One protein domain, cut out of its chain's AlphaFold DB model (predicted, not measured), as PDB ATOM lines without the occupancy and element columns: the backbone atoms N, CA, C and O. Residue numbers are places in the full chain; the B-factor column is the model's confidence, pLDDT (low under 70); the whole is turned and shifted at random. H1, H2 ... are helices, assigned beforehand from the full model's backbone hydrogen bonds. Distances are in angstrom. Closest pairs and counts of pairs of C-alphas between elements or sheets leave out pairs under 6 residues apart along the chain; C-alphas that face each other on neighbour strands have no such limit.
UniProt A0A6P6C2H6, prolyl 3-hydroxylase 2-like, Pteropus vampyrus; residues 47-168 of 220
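Overview. This is residues 47 to 168 of the 220 residues of the protein "prolyl 3-hydroxylase 2-like" of Pteropus vampyrus (UniProt A0A6P6C2H6). A long rod is built along one long helix, H2: H1 and H6 pack on the first part of H2 as a three-helix up-and-down bundle, and H3 folds back over the later part of H2 from the other direction. The short H4 and H5 lead the chain back from H3 to H6, and H7, residues 163 to 168, sticks out beyond the bundle. The printed part has 122 residues with seven named helices, H1 to H7 in that order, and no named strand; its class is all helix. It is only just extended, close to loose, with a radius of gyration of the C-alphas of 20.9 A and spans of 76 by 26 by 20 A.

Arrangement. H2, residues 62 to 93, is the hub, touching three other helices. With residues 62 to 72 alone it touches H1, residues 47 to 59, at a shallow tilt of 17 degrees, opposite ways; this is a helical hairpin, and the closest C-alphas are those of Gly 53 and Ala 65, 4.2 A apart. With residues 62 to 73 alone it touches H6, residues 149 to 161, at a shallow tilt of 29 degrees, opposite ways, closest at the C-alphas of Tyr 62 and Ala 157, 5.2 A. H1 and H6 touch at a steep tilt of 39 degrees, the same way, closest at the C-alphas of Tyr 57 and Ala 157, 6.5 A. H1, H2 and H6 form an up-and-down bundle, each running against the one before it. With residues 79 to 91 alone H2 touches H3, residues 107 to 128, opposite ways at 38 degrees, a tilt only just steep; this second helical hairpin is closest at the C-alphas of Cys 86 and Cys 123, 5.8 A. H3 only just touches H4, residues 132 to 135, with 3 pairs of C-alphas within 8 A, the closest being those of Thr 125 and Ala 132, 5.7 A. H5, residues 139 to 146, is close to H1 but not clearly touching, with the C-alphas of Asp 47 and Val 141 6.8 A apart. H6 and H7, residues 163 to 168, meet only through their link. Every O i to N i+4 pair is within hydrogen-bond range in H1, H2, H3, H5, H6 and H7; H4 is too short for such a pair.

Along the chain. H2 measures 46.3 A from first to last C-alpha, from (7.448, 31.761, 80.193) to (29.824, 3.757, 109.567). H3 is 31.6 A long, H6 18.8 A and H1 18.2 A; H1 begins at C-alpha 47 at (14.202, 15.419, 84.820). H7 ends at C-alpha 168 at (3.076, 48.983, 80.463).

Size, cuts and confidence. The C-alphas of Pro 103 and Thr 168 are the two farthest apart, at 77.9 A. The printed part has no cut. The link from H2 to H3, residues 94 to 106, is long; the other links are tight. Mean pLDDT of the printed part is 85.5, with residues 103 to 104 and 162 to 168 under 70.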
ATOM      1  N   ASP A  47      14.272  15.654  86.262       91.69
ATOM      2  CA  ASP A  47      14.202  15.419  84.820       91.69
ATOM      3  C   ASP A  47      12.822  15.748  84.256       91.69
ATOM      4  O   ASP A  47      12.739  16.457  83.257       91.69
ATOM      5  N   MET A  48      11.749  15.305  84.917       92.31
ATOM      6  CA  MET A  48      10.380  15.621  84.497       92.31
ATOM      7  C   MET A  48      10.109  17.127  84.568       92.31
ATOM      8  O   MET A  48       9.585  17.704  83.618       92.31
ATOM      9  N   LEU A  49      10.530  17.774  85.658       93.12
ATOM     10  CA  LEU A  49      10.415  19.227  85.824       93.12
ATOM     11  C   LEU A  49      11.252  19.986  84.785       93.12
ATOM     12  O   LEU A  49      10.800  20.983  84.229       93.12
ATOM     13  N   TYR A  50      12.459  19.499  84.480       93.06
ATOM     14  CA  TYR A  50      13.311  20.098  83.458       93.06
ATOM     15  C   TYR A  50      12.696  19.970  82.061       93.06
ATOM     16  O   TYR A  50      12.623  20.962  81.340       93.06
ATOM     17  N   ALA A  51      12.202  18.785  81.699       93.81
ATOM     18  CA  ALA A  51      11.537  18.553  80.420       93.81
ATOM     19  C   ALA A  51      10.280  19.425  80.267       93.81
ATOM     20  O   ALA A  51      10.113  20.065  79.229       93.81
ATOM     21  N   SER A  52       9.447  19.509  81.312       94.62
ATOM     22  CA  SER A  52       8.264  20.381  81.349       94.62
ATOM     23  C   SER A  52       8.640  21.852  81.166       94.62
ATOM     24  O   SER A  52       8.121  22.523  80.275       94.62
ATOM     25  N   GLY A  53       9.622  22.341  81.928       93.88
ATOM     26  CA  GLY A  53      10.062  23.732  81.850       93.88
ATOM     27  C   GLY A  53      10.684  24.108  80.502       93.88
ATOM     28  O   GLY A  53      10.459  25.210  79.999       93.88
ATOM     29  N   VAL A  54      11.431  23.195  79.873       93.81
ATOM     30  CA  VAL A  54      11.969  23.399  78.517       93.81
ATOM     31  C   VAL A  54      10.847  23.401  77.478       93.81
ATOM     32  O   VAL A  54      10.844  24.261  76.597       93.81
ATOM     33  N   ALA A  55       9.872  22.495  77.583       94.81
ATOM     34  CA  ALA A  55       8.711  22.486  76.694       94.81
ATOM     35  C   ALA A  55       7.901  23.790  76.810       94.81
ATOM     36  O   ALA A  55       7.609  24.412  75.789       94.81
ATOM     37  N   ALA A  56       7.641  24.251  78.039       93.19
ATOM     38  CA  ALA A  56       6.966  25.519  78.322       93.19
ATOM     39  C   ALA A  56       7.729  26.732  77.755       93.19
ATOM     40  O   ALA A  56       7.142  27.656  77.189       93.19
ATOM     41  N   TYR A  57       9.065  26.705  77.828       91.69
ATOM     42  CA  TYR A  57       9.903  27.748  77.235       91.69
ATOM     43  C   TYR A  57       9.709  27.848  75.715       91.69
ATOM     44  O   TYR A  57       9.604  28.953  75.179       91.69
ATOM     45  N   TYR A  58       9.648  26.710  75.016       93.06
ATOM     46  CA  TYR A  58       9.439  26.681  73.566       93.06
ATOM     47  C   TYR A  58       7.984  26.941  73.155       93.06
ATOM     48  O   TYR A  58       7.764  27.477  72.069       93.06
ATOM     49  N   SER A  59       7.002  26.629  74.007       93.31
ATOM     50  CA  SER A  59       5.593  26.973  73.769       93.31
ATOM     51  C   SER A  59       5.271  28.446  74.049       93.31
ATOM     52  O   SER A  59       4.170  28.898  73.747       93.31
ATOM     53  N   GLY A  60       6.223  29.206  74.604       89.69
ATOM     54  CA  GLY A  60       6.058  30.622  74.935       89.69
ATOM     55  C   GLY A  60       5.367  30.881  76.275       89.69
ATOM     56  O   GLY A  60       5.131  32.043  76.609       89.69
ATOM     57  N   ASP A  61       5.088  29.837  77.057       92.00
ATOM     58  CA  ASP A  61       4.592  29.962  78.427       92.00
ATOM     59  C   ASP A  61       5.777  30.172  79.379       92.00
ATOM     60  O   ASP A  61       6.303  29.254  80.015       92.00
ATOM     61  N   TYR A  62       6.265  31.411  79.413       87.50
ATOM     62  CA  TYR A  62       7.448  31.761  80.193       87.50
ATOM     63  C   TYR A  62       7.206  31.701  81.707       87.50
ATOM     64  O   TYR A  62       8.167  31.504  82.448       87.50
ATOM     65  N   GLU A  63       5.962  31.847  82.167       87.88
ATOM     66  CA  GLU A  63       5.610  31.744  83.588       87.88
ATOM     67  C   GLU A  63       5.755  30.301  84.074       87.88
ATOM     68  O   GLU A  63       6.478  30.027  85.039       87.88
ATOM     69  N   LEU A  64       5.140  29.365  83.343       88.75
ATOM     70  CA  LEU A  64       5.281  27.936  83.592       88.75
ATOM     71  C   LEU A  64       6.742  27.495  83.467       88.75
ATOM     72  O   LEU A  64       7.240  26.756  84.318       88.75
ATOM     73  N   ALA A  65       7.454  27.999  82.453       89.56
ATOM     74  CA  ALA A  65       8.866  27.699  82.254       89.56
ATOM     75  C   ALA A  65       9.718  28.110  83.462       89.56
ATOM     76  O   ALA A  65      10.533  27.314  83.927       89.56
ATOM     77  N   VAL A  66       9.532  29.324  83.993       86.25
ATOM     78  CA  VAL A  66      10.250  29.784  85.193       86.25
ATOM     79  C   VAL A  66       9.933  28.875  86.380       86.25
ATOM     80  O   VAL A  66      10.857  28.347  87.000       86.25
ATOM     81  N   ARG A  67       8.647  28.629  86.655       88.75
ATOM     82  CA  ARG A  67       8.211  27.812  87.795       88.75
ATOM     83  C   ARG A  67       8.813  26.406  87.771       88.75
ATOM     84  O   ARG A  67       9.365  25.951  88.778       88.75
ATOM     85  N   ASP A  68       8.728  25.732  86.629       91.44
ATOM     86  CA  ASP A  68       9.153  24.340  86.487       91.44
ATOM     87  C   ASP A  68      10.683  24.214  86.458       91.44
ATOM     88  O   ASP A  68      11.245  23.332  87.114       91.44
ATOM     89  N   LEU A  69      11.389  25.129  85.780       89.19
ATOM     90  CA  LEU A  69      12.856  25.144  85.764       89.19
ATOM     91  C   LEU A  69      13.439  25.436  87.154       89.19
ATOM     92  O   LEU A  69      14.430  24.818  87.555       89.19
ATOM     93  N   GLU A  70      12.824  26.330  87.929       88.19
ATOM     94  CA  GLU A  70      13.227  26.555  89.315       88.19
ATOM     95  C   GLU A  70      12.981  25.334  90.197       88.19
ATOM     96  O   GLU A  70      13.854  24.946  90.984       88.19
ATOM     97  N   ALA A  71      11.809  24.708  90.065       88.06
ATOM     98  CA  ALA A  71      11.490  23.482  90.782       88.06
ATOM     99  C   ALA A  71      12.495  22.369  90.439       88.06
ATOM    100  O   ALA A  71      12.982  21.680  91.343       88.06
ATOM    101  N   ALA A  72      12.888  22.246  89.166       91.12
ATOM    102  CA  ALA A  72      13.910  21.305  88.717       91.12
ATOM    103  C   ALA A  72      15.265  21.571  89.396       91.12
ATOM    104  O   ALA A  72      15.894  20.651  89.928       91.12
ATOM    105  N   LEU A  73      15.703  22.835  89.444       89.75
ATOM    106  CA  LEU A  73      16.947  23.232  90.110       89.75
ATOM    107  C   LEU A  73      16.913  22.951  91.619       89.75
ATOM    108  O   LEU A  73      17.888  22.412  92.161       89.75
ATOM    109  N   ARG A  74      15.803  23.272  92.298       87.88
ATOM    110  CA  ARG A  74      15.613  22.987  93.732       87.88
ATOM    111  C   ARG A  74      15.660  21.484  94.011       87.88
ATOM    112  O   ARG A  74      16.428  21.051  94.875       87.88
ATOM    113  N   SER A  75      14.921  20.686  93.238       89.50
ATOM    114  CA  SER A  75      14.908  19.223  93.372       89.50
ATOM    115  C   SER A  75      16.296  18.615  93.140       89.50
ATOM    116  O   SER A  75      16.780  17.821  93.954       89.50
ATOM    117  N   HIS A  76      17.008  19.055  92.096       89.19
ATOM    118  CA  HIS A  76      18.365  18.589  91.810       89.19
ATOM    119  C   HIS A  76      19.343  18.892  92.960       89.19
ATOM    120  O   HIS A  76      20.111  18.012  93.368       89.19
ATOM    121  N   ARG A  77      19.307  20.107  93.531       88.25
ATOM    122  CA  ARG A  77      20.132  20.457  94.703       88.25
ATOM    123  C   ARG A  77      19.814  19.550  95.884       88.25
ATOM    124  O   ARG A  77      20.728  18.943  96.448       88.25
ATOM    125  N   ARG A  78      18.529  19.381  96.200       88.12
ATOM    126  CA  ARG A  78      18.089  18.544  97.319       88.12
ATOM    127  C   ARG A  78      18.542  17.094  97.165       88.12
ATOM    128  O   ARG A  78      19.066  16.512  98.118       88.12
ATOM    129  N   LEU A  79      18.427  16.534  95.960       90.31
ATOM    130  CA  LEU A  79      18.916  15.194  95.642       90.31
ATOM    131  C   LEU A  79      20.433  15.080  95.854       90.31
ATOM    132  O   LEU A  79      20.892  14.140  96.510       90.31
ATOM    133  N   ARG A  80      21.226  16.036  95.349       90.25
ATOM    134  CA  ARG A  80      22.691  16.034  95.536       90.25
ATOM    135  C   ARG A  80      23.081  16.088  97.005       90.25
ATOM    136  O   ARG A  80      23.982  15.364  97.426       90.25
ATOM    137  N   GLU A  81      22.401  16.909  97.791       90.38
ATOM    138  CA  GLU A  81      22.666  16.991  99.220       90.38
ATOM    139  C   GLU A  81      22.299  15.702  99.962       90.38
ATOM    140  O   GLU A  81      23.062  15.255 100.819       90.38
ATOM    141  N   ILE A  82      21.151  15.086  99.652       91.00
ATOM    142  CA  ILE A  82      20.753  13.796 100.236       91.00
ATOM    143  C   ILE A  82      21.814  12.740  99.928       91.00
ATOM    144  O   ILE A  82      22.300  12.079 100.850       91.00
ATOM    145  N   ARG A  83      22.249  12.655  98.668       91.56
ATOM    146  CA  ARG A  83      23.320  11.749  98.234       91.56
ATOM    147  C   ARG A  83      24.628  12.002  98.968       91.56
ATOM    148  O   ARG A  83      25.245  11.054  99.448       91.56
ATOM    149  N   ALA A  84      25.041  13.260  99.099       93.25
ATOM    150  CA  ALA A  84      26.262  13.627  99.810       93.25
ATOM    151  C   ALA A  84      26.178  13.280 101.305       93.25
ATOM    152  O   ALA A  84      27.125  12.723 101.864       93.25
ATOM    153  N   ARG A  85      25.036  13.555 101.949       93.62
ATOM    154  CA  ARG A  85      24.787  13.201 103.355       93.62
ATOM    155  C   ARG A  85      24.834  11.688 103.561       93.62
ATOM    156  O   ARG A  85      25.543  11.232 104.455       93.62
ATOM    157  N   CYS A  86      24.164  10.909 102.710       92.94
ATOM    158  CA  CYS A  86      24.208   9.447 102.768       92.94
ATOM    159  C   CYS A  86      25.615   8.893 102.505       92.94
ATOM    160  O   CYS A  86      26.064   7.998 103.220       92.94
ATOM    161  N   ALA A  87      26.342   9.454 101.533       93.19
ATOM    162  CA  ALA A  87      27.709   9.043 101.226       93.19
ATOM    163  C   ALA A  87      28.645   9.235 102.425       93.19
ATOM    164  O   ALA A  87      29.374   8.305 102.770       93.19
ATOM    165  N   ARG A  88      28.595  10.402 103.084       95.19
ATOM    166  CA  ARG A  88      29.391  10.686 104.290       95.19
ATOM    167  C   ARG A  88      28.981   9.787 105.454       95.19
ATOM    168  O   ARG A  88      29.835   9.147 106.052       95.19
ATOM    169  N   HIS A  89      27.679   9.671 105.716       94.12
ATOM    170  CA  HIS A  89      27.160   8.847 106.807       94.12
ATOM    171  C   HIS A  89      27.606   7.380 106.697       94.12
ATOM    172  O   HIS A  89      28.098   6.796 107.664       94.12
ATOM    173  N   CYS A  90      27.485   6.790 105.507       94.06
ATOM    174  CA  CYS A  90      27.900   5.410 105.277       94.06
ATOM    175  C   CYS A  90      29.423   5.247 105.200       94.06
ATOM    176  O   CYS A  90      29.919   4.184 105.559       94.06
ATOM    177  N   ALA A  91      30.169   6.280 104.783       92.38
ATOM    178  CA  ALA A  91      31.632   6.279 104.861       92.38
ATOM    179  C   ALA A  91      32.119   6.170 106.309       92.38
ATOM    180  O   ALA A  91      33.007   5.374 106.592       92.38
ATOM    181  N   THR A  92      31.506   6.933 107.220       92.38
ATOM    182  CA  THR A  92      31.851   6.918 108.646       92.38
ATOM    183  C   THR A  92      31.452   5.602 109.316       92.38
ATOM    184  O   THR A  92      32.211   5.079 110.121       92.38
ATOM    185  N   ARG A  93      30.283   5.032 108.978       90.31
ATOM    186  CA  ARG A  93      29.824   3.757 109.567       90.31
ATOM    187  C   ARG A  93      30.559   2.521 109.048       90.31
ATOM    188  O   ARG A  93      30.626   1.523 109.757       90.31
ATOM    189  N   ARG A  94      31.011   2.540 107.792       89.00
ATOM    190  CA  ARG A  94      31.680   1.413 107.124       89.00
ATOM    191  C   ARG A  94      32.963   1.922 106.459       89.00
ATOM    192  O   ARG A  94      32.979   2.106 105.235       89.00
ATOM    193  N   PRO A  95      34.013   2.206 107.251       86.19
ATOM    194  CA  PRO A  95      35.296   2.612 106.699       86.19
ATOM    195  C   PRO A  95      35.862   1.478 105.840       86.19
ATOM    196  O   PRO A  95      35.788   0.306 106.205       86.19
ATOM    197  N   LEU A  96      36.401   1.833 104.677       86.31
ATOM    198  CA  LEU A  96      37.098   0.886 103.816       86.31
ATOM    199  C   LEU A  96      38.572   0.913 104.206       86.31
ATOM    200  O   LEU A  96      39.210   1.959 104.102       86.31
ATOM    201  N   ALA A  97      39.092  -0.218 104.669       80.19
ATOM    202  CA  ALA A  97      40.528  -0.414 104.803       80.19
ATOM    203  C   ALA A  97      41.142  -0.644 103.409       80.19
ATOM    204  O   ALA A  97      40.441  -1.141 102.524       80.19
ATOM    205  N   PRO A  98      42.419  -0.290 103.184       77.50
ATOM    206  CA  PRO A  98      43.107  -0.672 101.956       77.50
ATOM    207  C   PRO A  98      43.079  -2.202 101.785       77.50
ATOM    208  O   PRO A  98      43.110  -2.921 102.791       77.50
ATOM    209  N   PRO A  99      42.995  -2.715 100.543       75.75
ATOM    210  CA  PRO A  99      43.074  -4.150 100.308       75.75
ATOM    211  C   PRO A  99      44.404  -4.662 100.864       75.75
ATOM    212  O   PRO A  99      45.457  -4.066 100.634       75.75
ATOM    213  N   ALA A 100      44.350  -5.739 101.644       75.31
ATOM    214  CA  ALA A 100      45.565  -6.363 102.141       75.31
ATOM    215  C   ALA A 100      46.330  -6.989 100.960       75.31
ATOM    216  O   ALA A 100      45.726  -7.480 100.006       75.31
ATOM    217  N   ALA A 101      47.662  -6.935 100.999       74.38
ATOM    218  CA  ALA A 101      48.501  -7.489  99.944       74.38
ATOM    219  C   ALA A 101      48.603  -9.012 100.105       74.38
ATOM    220  O   ALA A 101      49.112  -9.500 101.113       74.38
ATOM    221  N   GLY A 102      48.108  -9.761  99.121       71.06
ATOM    222  CA  GLY A 102      48.202 -11.220  99.081       71.06
ATOM    223  C   GLY A 102      47.044 -11.871  98.317       71.06
ATOM    224  O   GLY A 102      45.966 -11.282  98.204       71.06
ATOM    225  N   PRO A 103      47.230 -13.088  97.782       67.81
ATOM    226  CA  PRO A 103      46.165 -13.808  97.088       67.81
ATOM    227  C   PRO A 103      44.970 -14.041  98.029       67.81
ATOM    228  O   PRO A 103      45.113 -14.609  99.107       67.81
ATOM    229  N   GLY A 104      43.783 -13.562  97.638       69.62
ATOM    230  CA  GLY A 104      42.544 -13.682  98.423       69.62
ATOM    231  C   GLY A 104      42.344 -12.621  99.517       69.62
ATOM    232  O   GLY A 104      41.260 -12.534 100.094       69.62
ATOM    233  N   ALA A 105      43.328 -11.756  99.761       72.81
ATOM    234  CA  ALA A 105      43.253 -10.707 100.777       72.81
ATOM    235  C   ALA A 105      42.327  -9.523 100.389       72.81
ATOM    236  O   ALA A 105      42.026  -8.658 101.214       72.81
ATOM    237  N   GLU A 106      41.796  -9.519  99.160       82.00
ATOM    238  CA  GLU A 106      40.825  -8.539  98.649       82.00
ATOM    239  C   GLU A 106      39.361  -8.863  99.006       82.00
ATOM    240  O   GLU A 106      38.506  -7.975  99.033       82.00
ATOM    241  N   LEU A 107      39.040 -10.123  99.325       86.12
ATOM    242  CA  LEU A 107      37.694 -10.558  99.732       86.12
ATOM    243  C   LEU A 107      37.087  -9.728 100.886       86.12
ATOM    244  O   LEU A 107      35.935  -9.291 100.757       86.12
ATOM    245  N   PRO A 108      37.803  -9.454 101.999       85.25
ATOM    246  CA  PRO A 108      37.276  -8.599 103.065       85.25
ATOM    247  C   PRO A 108      37.035  -7.154 102.606       85.25
ATOM    248  O   PRO A 108      36.066  -6.531 103.048       85.25
ATOM    249  N   PHE A 109      37.850  -6.636 101.682       87.50
ATOM    250  CA  PHE A 109      37.646  -5.314 101.089       87.50
ATOM    251  C   PHE A 109      36.349  -5.264 100.272       87.50
ATOM    252  O   PHE A 109      35.507  -4.393 100.507       87.50
ATOM    253  N   PHE A 110      36.128  -6.225  99.368       88.62
ATOM    254  CA  PHE A 110      34.891  -6.288  98.581       88.62
ATOM    255  C   PHE A 110      33.655  -6.480  99.462       88.62
ATOM    256  O   PHE A 110      32.615  -5.870  99.206       88.62
ATOM    257  N   ARG A 111      33.763  -7.261 100.544       89.69
ATOM    258  CA  ARG A 111      32.687  -7.384 101.535       89.69
ATOM    259  C   ARG A 111      32.351  -6.032 102.169       89.69
ATOM    260  O   ARG A 111      31.184  -5.642 102.163       89.69
ATOM    261  N   ALA A 112      33.352  -5.299 102.654       89.75
ATOM    262  CA  ALA A 112      33.153  -3.970 103.234       89.75
ATOM    263  C   ALA A 112      32.575  -2.973 102.209       89.75
ATOM    264  O   ALA A 112      31.691  -2.176 102.538       89.75
ATOM    265  N   LEU A 113      33.008  -3.057 100.946       91.56
ATOM    266  CA  LEU A 113      32.485  -2.251  99.841       91.56
ATOM    267  C   LEU A 113      30.998  -2.527  99.581       91.56
ATOM    268  O   LEU A 113      30.199  -1.590  99.496       91.56
ATOM    269  N   LEU A 114      30.605  -3.800  99.503       93.56
ATOM    270  CA  LEU A 114      29.210  -4.202  99.315       93.56
ATOM    271  C   LEU A 114      28.338  -3.797 100.510       93.56
ATOM    272  O   LEU A 114      27.214  -3.327 100.325       93.56
ATOM    273  N   GLU A 115      28.847  -3.919 101.733       93.38
ATOM    274  CA  GLU A 115      28.155  -3.467 102.942       93.38
ATOM    275  C   GLU A 115      27.944  -1.945 102.953       93.38
ATOM    276  O   GLU A 115      26.847  -1.469 103.270       93.38
ATOM    277  N   ARG A 116      28.948  -1.169 102.532       94.50
ATOM    278  CA  ARG A 116      28.819   0.285 102.369       94.50
ATOM    279  C   ARG A 116      27.810   0.646 101.277       94.50
ATOM    280  O   ARG A 116      27.005   1.557 101.477       94.50
ATOM    281  N   ALA A 117      27.796  -0.083 100.161       94.00
ATOM    282  CA  ALA A 117      26.814   0.106  99.095       94.00
ATOM    283  C   ALA A 117      25.379  -0.198  99.567       94.00
ATOM    284  O   ALA A 117      24.450   0.540  99.232       94.00
ATOM    285  N   ARG A 118      25.190  -1.235 100.397       94.38
ATOM    286  CA  ARG A 118      23.895  -1.544 101.033       94.38
ATOM    287  C   ARG A 118      23.434  -0.415 101.956       94.38
ATOM    288  O   ARG A 118      22.291   0.021 101.842       94.38
ATOM    289  N   CYS A 119      24.330   0.108 102.802       94.62
ATOM    290  CA  CYS A 119      24.043   1.280 103.638       94.62
ATOM    291  C   CYS A 119      23.588   2.475 102.788       94.62
ATOM    292  O   CYS A 119      22.579   3.109 103.097       94.62
ATOM    293  N   TYR A 120      24.300   2.751 101.692       93.94
ATOM    294  CA  TYR A 120      23.998   3.881 100.816       93.94
ATOM    295  C   TYR A 120      22.600   3.773 100.196       93.94
ATOM    296  O   TYR A 120      21.804   4.699 100.336       93.94
ATOM    297  N   ARG A 121      22.267   2.618  99.597       91.75
ATOM    298  CA  ARG A 121      20.946   2.375  98.987       91.75
ATOM    299  C   ARG A 121      19.805   2.483 100.002       91.75
ATOM    300  O   ARG A 121      18.763   3.057  99.690       91.75
ATOM    301  N   SER A 122      20.009   1.963 101.214       92.31
ATOM    302  CA  SER A 122      19.024   2.070 102.296       92.31
ATOM    303  C   SER A 122      18.812   3.524 102.723       92.31
ATOM    304  O   SER A 122      17.672   3.954 102.878       92.31
ATOM    305  N   CYS A 123      19.895   4.294 102.877       92.62
ATOM    306  CA  CYS A 123      19.829   5.705 103.259       92.62
ATOM    307  C   CYS A 123      19.142   6.563 102.190       92.62
ATOM    308  O   CYS A 123      18.300   7.396 102.528       92.62
ATOM    309  N   GLU A 124      19.472   6.358 100.911       91.00
ATOM    310  CA  GLU A 124      18.805   7.057  99.808       91.00
ATOM    311  C   GLU A 124      17.306   6.755  99.797       91.00
ATOM    312  O   GLU A 124      16.506   7.685  99.791       91.00
ATOM    313  N   THR A 125      16.924   5.477  99.861       89.56
ATOM    314  CA  THR A 125      15.511   5.065  99.810       89.56
ATOM    315  C   THR A 125      14.704   5.669 100.962       89.56
ATOM    316  O   THR A 125      13.603   6.176 100.752       89.56
ATOM    317  N   GLN A 126      15.275   5.681 102.171       89.12
ATOM    318  CA  GLN A 126      14.633   6.261 103.350       89.12
ATOM    319  C   GLN A 126      14.466   7.783 103.236       89.12
ATOM    320  O   GLN A 126      13.410   8.309 103.570       89.12
ATOM    321  N   ARG A 127      15.495   8.505 102.770       87.44
ATOM    322  CA  ARG A 127      15.471   9.978 102.705       87.44
ATOM    323  C   ARG A 127      14.711  10.537 101.505       87.44
ATOM    324  O   ARG A 127      14.284  11.683 101.565       87.44
ATOM    325  N   LEU A 128      14.596   9.771 100.421       86.00
ATOM    326  CA  LEU A 128      13.864  10.171  99.214       86.00
ATOM    327  C   LEU A 128      12.374   9.798  99.276       86.00
ATOM    328  O   LEU A 128      11.613  10.230  98.418       86.00
ATOM    329  N   GLY A 129      11.948   9.007 100.270       83.50
ATOM    330  CA  GLY A 129      10.555   8.564 100.390       83.50
ATOM    331  C   GLY A 129      10.132   7.585  99.287       83.50
ATOM    332  O   GLY A 129       8.955   7.500  98.942       83.50
ATOM    333  N   GLY A 130      11.084   6.864  98.689       82.50
ATOM    334  CA  GLY A 130      10.827   5.961  97.571       82.50
ATOM    335  C   GLY A 130      12.103   5.368  96.969       82.50
ATOM    336  O   GLY A 130      13.211   5.708  97.386       82.50
ATOM    337  N   PRO A 131      11.976   4.463  95.984       81.31
ATOM    338  CA  PRO A 131      13.133   3.832  95.363       81.31
ATOM    339  C   PRO A 131      13.977   4.861  94.598       81.31
ATOM    340  O   PRO A 131      13.461   5.636  93.792       81.31
ATOM    341  N   ALA A 132      15.300   4.811  94.794       80.69
ATOM    342  CA  ALA A 132      16.261   5.718  94.155       80.69
ATOM    343  C   ALA A 132      16.220   5.687  92.611       80.69
ATOM    344  O   ALA A 132      16.676   6.630  91.963       80.69
ATOM    345  N   SER A 133      15.648   4.629  92.018       82.75
ATOM    346  CA  SER A 133      15.424   4.507  90.573       82.75
ATOM    347  C   SER A 133      14.527   5.605  90.006       82.75
ATOM    348  O   SER A 133      14.732   5.990  88.862       82.75
ATOM    349  N   ARG A 134      13.596   6.158  90.797       82.00
ATOM    350  CA  ARG A 134      12.734   7.280  90.378       82.00
ATOM    351  C   ARG A 134      13.512   8.559  90.074       82.00
ATOM    352  O   ARG A 134      13.028   9.401  89.341       82.00
ATOM    353  N   HIS A 135      14.712   8.697  90.632       82.69
ATOM    354  CA  HIS A 135      15.596   9.846  90.426       82.69
ATOM    355  C   HIS A 135      16.787   9.504  89.522       82.69
ATOM    356  O   HIS A 135      17.840  10.158  89.584       82.69
ATOM    357  N   ARG A 136      16.675   8.421  88.748       82.62
ATOM    358  CA  ARG A 136      17.669   8.044  87.750       82.62
ATOM    359  C   ARG A 136      17.336   8.774  86.457       82.62
ATOM    360  O   ARG A 136      16.309   8.514  85.853       82.62
ATOM    361  N   VAL A 137      18.239   9.652  86.050       85.75
ATOM    362  CA  VAL A 137      18.092  10.485  84.854       85.75
ATOM    363  C   VAL A 137      18.978   9.980  83.718       85.75
ATOM    364  O   VAL A 137      19.930   9.230  83.968       85.75
ATOM    365  N   SER A 138      18.674  10.397  82.487       87.19
ATOM    366  CA  SER A 138      19.536  10.146  81.330       87.19
ATOM    367  C   SER A 138      20.895  10.839  81.484       87.19
ATOM    368  O   SER A 138      21.054  11.795  82.252       87.19
ATOM    369  N   GLU A 139      21.896  10.340  80.756       86.31
ATOM    370  CA  GLU A 139      23.231  10.940  80.757       86.31
ATOM    371  C   GLU A 139      23.205  12.375  80.219       86.31
ATOM    372  O   GLU A 139      23.872  13.244  80.777       86.31
ATOM    373  N   ASP A 140      22.373  12.638  79.211       86.25
ATOM    374  CA  ASP A 140      22.232  13.957  78.591       86.25
ATOM    375  C   ASP A 140      21.728  14.992  79.600       86.25
ATOM    376  O   ASP A 140      22.393  15.999  79.839       86.25
ATOM    377  N   VAL A 141      20.630  14.690  80.307       89.06
ATOM    378  CA  VAL A 141      20.086  15.577  81.350       89.06
ATOM    379  C   VAL A 141      21.110  15.769  82.468       89.06
ATOM    380  O   VAL A 141      21.291  16.869  82.988       89.06
ATOM    381  N   ARG A 142      21.849  14.719  82.841       88.31
ATOM    382  CA  ARG A 142      22.918  14.849  83.837       88.31
ATOM    383  C   ARG A 142      24.028  15.793  83.363       88.31
ATOM    384  O   ARG A 142      24.479  16.624  84.155       88.31
ATOM    385  N   SER A 143      24.455  15.671  82.109       87.12
ATOM    386  CA  SER A 143      25.447  16.549  81.478       87.12
ATOM    387  C   SER A 143      24.951  17.995  81.426       87.12
ATOM    388  O   SER A 143      25.696  18.909  81.779       87.12
ATOM    389  N   ASP A 144      23.680  18.218  81.101       88.69
ATOM    390  CA  ASP A 144      23.083  19.553  81.058       88.69
ATOM    391  C   ASP A 144      23.122  20.246  82.423       88.69
ATOM    392  O   ASP A 144      23.549  21.400  82.547       88.69
ATOM    393  N   PHE A 145      22.767  19.530  83.489       86.31
ATOM    394  CA  PHE A 145      22.859  20.066  84.848       86.31
ATOM    395  C   PHE A 145      24.311  20.305  85.294       86.31
ATOM    396  O   PHE A 145      24.567  21.259  86.033       86.31
ATOM    397  N   GLN A 146      25.274  19.498  84.833       85.44
ATOM    398  CA  GLN A 146      26.706  19.730  85.083       85.44
ATOM    399  C   GLN A 146      27.227  20.971  84.347       85.44
ATOM    400  O   GLN A 146      27.973  21.763  84.925       85.44
ATOM    401  N   ARG A 147      26.793  21.167  83.100       82.69
ATOM    402  CA  ARG A 147      27.111  22.326  82.251       82.69
ATOM    403  C   ARG A 147      26.283  23.568  82.588       82.69
ATOM    404  O   ARG A 147      26.446  24.596  81.943       82.69
ATOM    405  N   ARG A 148      25.407  23.489  83.597       85.19
ATOM    406  CA  ARG A 148      24.533  24.586  84.049       85.19
ATOM    407  C   ARG A 148      23.558  25.074  82.967       85.19
ATOM    408  O   ARG A 148      23.077  26.201  83.032       85.19
ATOM    409  N   VAL A 149      23.193  24.210  82.023       85.44
ATOM    410  CA  VAL A 149      22.256  24.515  80.929       85.44
ATOM    411  C   VAL A 149      20.884  25.002  81.414       85.44
ATOM    412  O   VAL A 149      20.392  25.980  80.848       85.44
ATOM    413  N   PRO A 150      20.269  24.434  82.476       88.62
ATOM    414  CA  PRO A 150      18.968  24.911  82.947       88.62
ATOM    415  C   PRO A 150      18.959  26.396  83.343       88.62
ATOM    416  O   PRO A 150      17.951  27.073  83.158       88.62
ATOM    417  N   TYR A 151      20.091  26.937  83.813       82.50
ATOM    418  CA  TYR A 151      20.207  28.359  84.155       82.50
ATOM    419  C   TYR A 151      20.098  29.262  82.920       82.50
ATOM    420  O   TYR A 151      19.519  30.342  83.009       82.50
ATOM    421  N   ASN A 152      20.581  28.810  81.758       85.88
ATOM    422  CA  ASN A 152      20.479  29.566  80.509       85.88
ATOM    423  C   ASN A 152      19.020  29.709  80.056       85.88
ATOM    424  O   ASN A 152      18.603  30.790  79.636       85.88
ATOM    425  N   TYR A 153      18.239  28.629  80.154       85.94
ATOM    426  CA  TYR A 153      16.806  28.661  79.859       85.94
ATOM    427  C   TYR A 153      16.061  29.566  80.841       85.94
ATOM    428  O   TYR A 153      15.297  30.426  80.411       85.94
ATOM    429  N   LEU A 154      16.358  29.445  82.137       85.31
ATOM    430  CA  LEU A 154      15.744  30.243  83.199       85.31
ATOM    431  C   LEU A 154      16.006  31.744  83.002       85.31
ATOM    432  O   LEU A 154      15.071  32.540  83.011       85.31
ATOM    433  N   GLN A 155      17.253  32.138  82.720       81.50
ATOM    434  CA  GLN A 155      17.614  33.533  82.437       81.50
ATOM    435  C   GLN A 155      16.835  34.093  81.241       81.50
ATOM    436  O   GLN A 155      16.312  35.209  81.293       81.50
ATOM    437  N   ARG A 156      16.731  33.318  80.158       82.56
ATOM    438  CA  ARG A 156      15.982  33.729  78.965       82.56
ATOM    439  C   ARG A 156      14.481  33.809  79.235       82.56
ATOM    440  O   ARG A 156      13.848  34.738  78.736       82.56
ATOM    441  N   ALA A 157      13.929  32.873  80.006       82.31
ATOM    442  CA  ALA A 157      12.520  32.855  80.385       82.31
ATOM    443  C   ALA A 157      12.159  34.095  81.214       82.31
ATOM    444  O   ALA A 157      11.234  34.812  80.852       82.31
ATOM    445  N   TYR A 158      12.968  34.436  82.223       78.62
ATOM    446  CA  TYR A 158      12.786  35.642  83.038       78.62
ATOM    447  C   TYR A 158      12.787  36.936  82.217       78.62
ATOM    448  O   TYR A 158      11.931  37.803  82.404       78.62
ATOM    449  N   ILE A 159      13.719  37.065  81.265       78.19
ATOM    450  CA  ILE A 159      13.762  38.228  80.367       78.19
ATOM    451  C   ILE A 159      12.470  38.330  79.551       78.19
ATOM    452  O   ILE A 159      11.976  39.433  79.331       78.19
ATOM    453  N   LYS A 160      11.941  37.201  79.071       76.88
ATOM    454  CA  LYS A 160      10.738  37.151  78.232       76.88
ATOM    455  C   LYS A 160       9.455  37.391  79.030       76.88
ATOM    456  O   LYS A 160       8.616  38.153  78.559       76.88
ATOM    457  N   PHE A 161       9.357  36.829  80.231       74.19
ATOM    458  CA  PHE A 161       8.239  37.009  81.156       74.19
ATOM    459  C   PHE A 161       8.074  38.472  81.601       74.19
ATOM    460  O   PHE A 161       6.967  38.997  81.611       74.19
ATOM    461  N   ASN A 162       9.181  39.177  81.864       64.50
ATOM    462  CA  ASN A 162       9.143  40.572  82.321       64.50
ATOM    463  C   ASN A 162       9.009  41.615  81.192       64.50
ATOM    464  O   ASN A 162       8.821  42.798  81.472       64.50
ATOM    465  N   LYS A 163       9.081  41.219  79.910       59.12
ATOM    466  CA  LYS A 163       8.903  42.146  78.772       59.12
ATOM    467  C   LYS A 163       7.536  42.848  78.723       59.12
ATOM    468  O   LYS A 163       7.543  44.060  78.517       59.12
ATOM    469  N   PRO A 164       6.385  42.164  78.877       55.09
ATOM    470  CA  PRO A 164       5.084  42.831  78.854       55.09
ATOM    471  C   PRO A 164       4.918  43.838  80.001       55.09
ATOM    472  O   PRO A 164       4.435  44.941  79.756       55.09
ATOM    473  N   LEU A 165       5.411  43.529  81.207       51.09
ATOM    474  CA  LEU A 165       5.408  44.460  82.347       51.09
ATOM    475  C   LEU A 165       6.285  45.696  82.093       51.09
ATOM    476  O   LEU A 165       5.927  46.805  82.478       51.09
ATOM    477  N   LEU A 166       7.406  45.532  81.382       49.16
ATOM    478  CA  LEU A 166       8.250  46.653  80.961       49.16
ATOM    479  C   LEU A 166       7.551  47.573  79.944       49.16
ATOM    480  O   LEU A 166       7.863  48.759  79.882       49.16
ATOM    481  N   SER A 167       6.625  47.034  79.141       42.66
ATOM    482  CA  SER A 167       5.905  47.796  78.111       42.66
ATOM    483  C   SER A 167       4.749  48.634  78.665       42.66
ATOM    484  O   SER A 167       4.453  49.689  78.112       42.66
ATOM    485  N   THR A 168       4.142  48.224  79.785       46.44
ATOM    486  CA  THR A 168       3.076  48.983  80.463       46.44
ATOM    487  C   THR A 168       3.612  49.985  81.494       46.44
ATOM    488  O   THR A 168       2.922  50.947  81.816       46.44
TER     489      THR A 168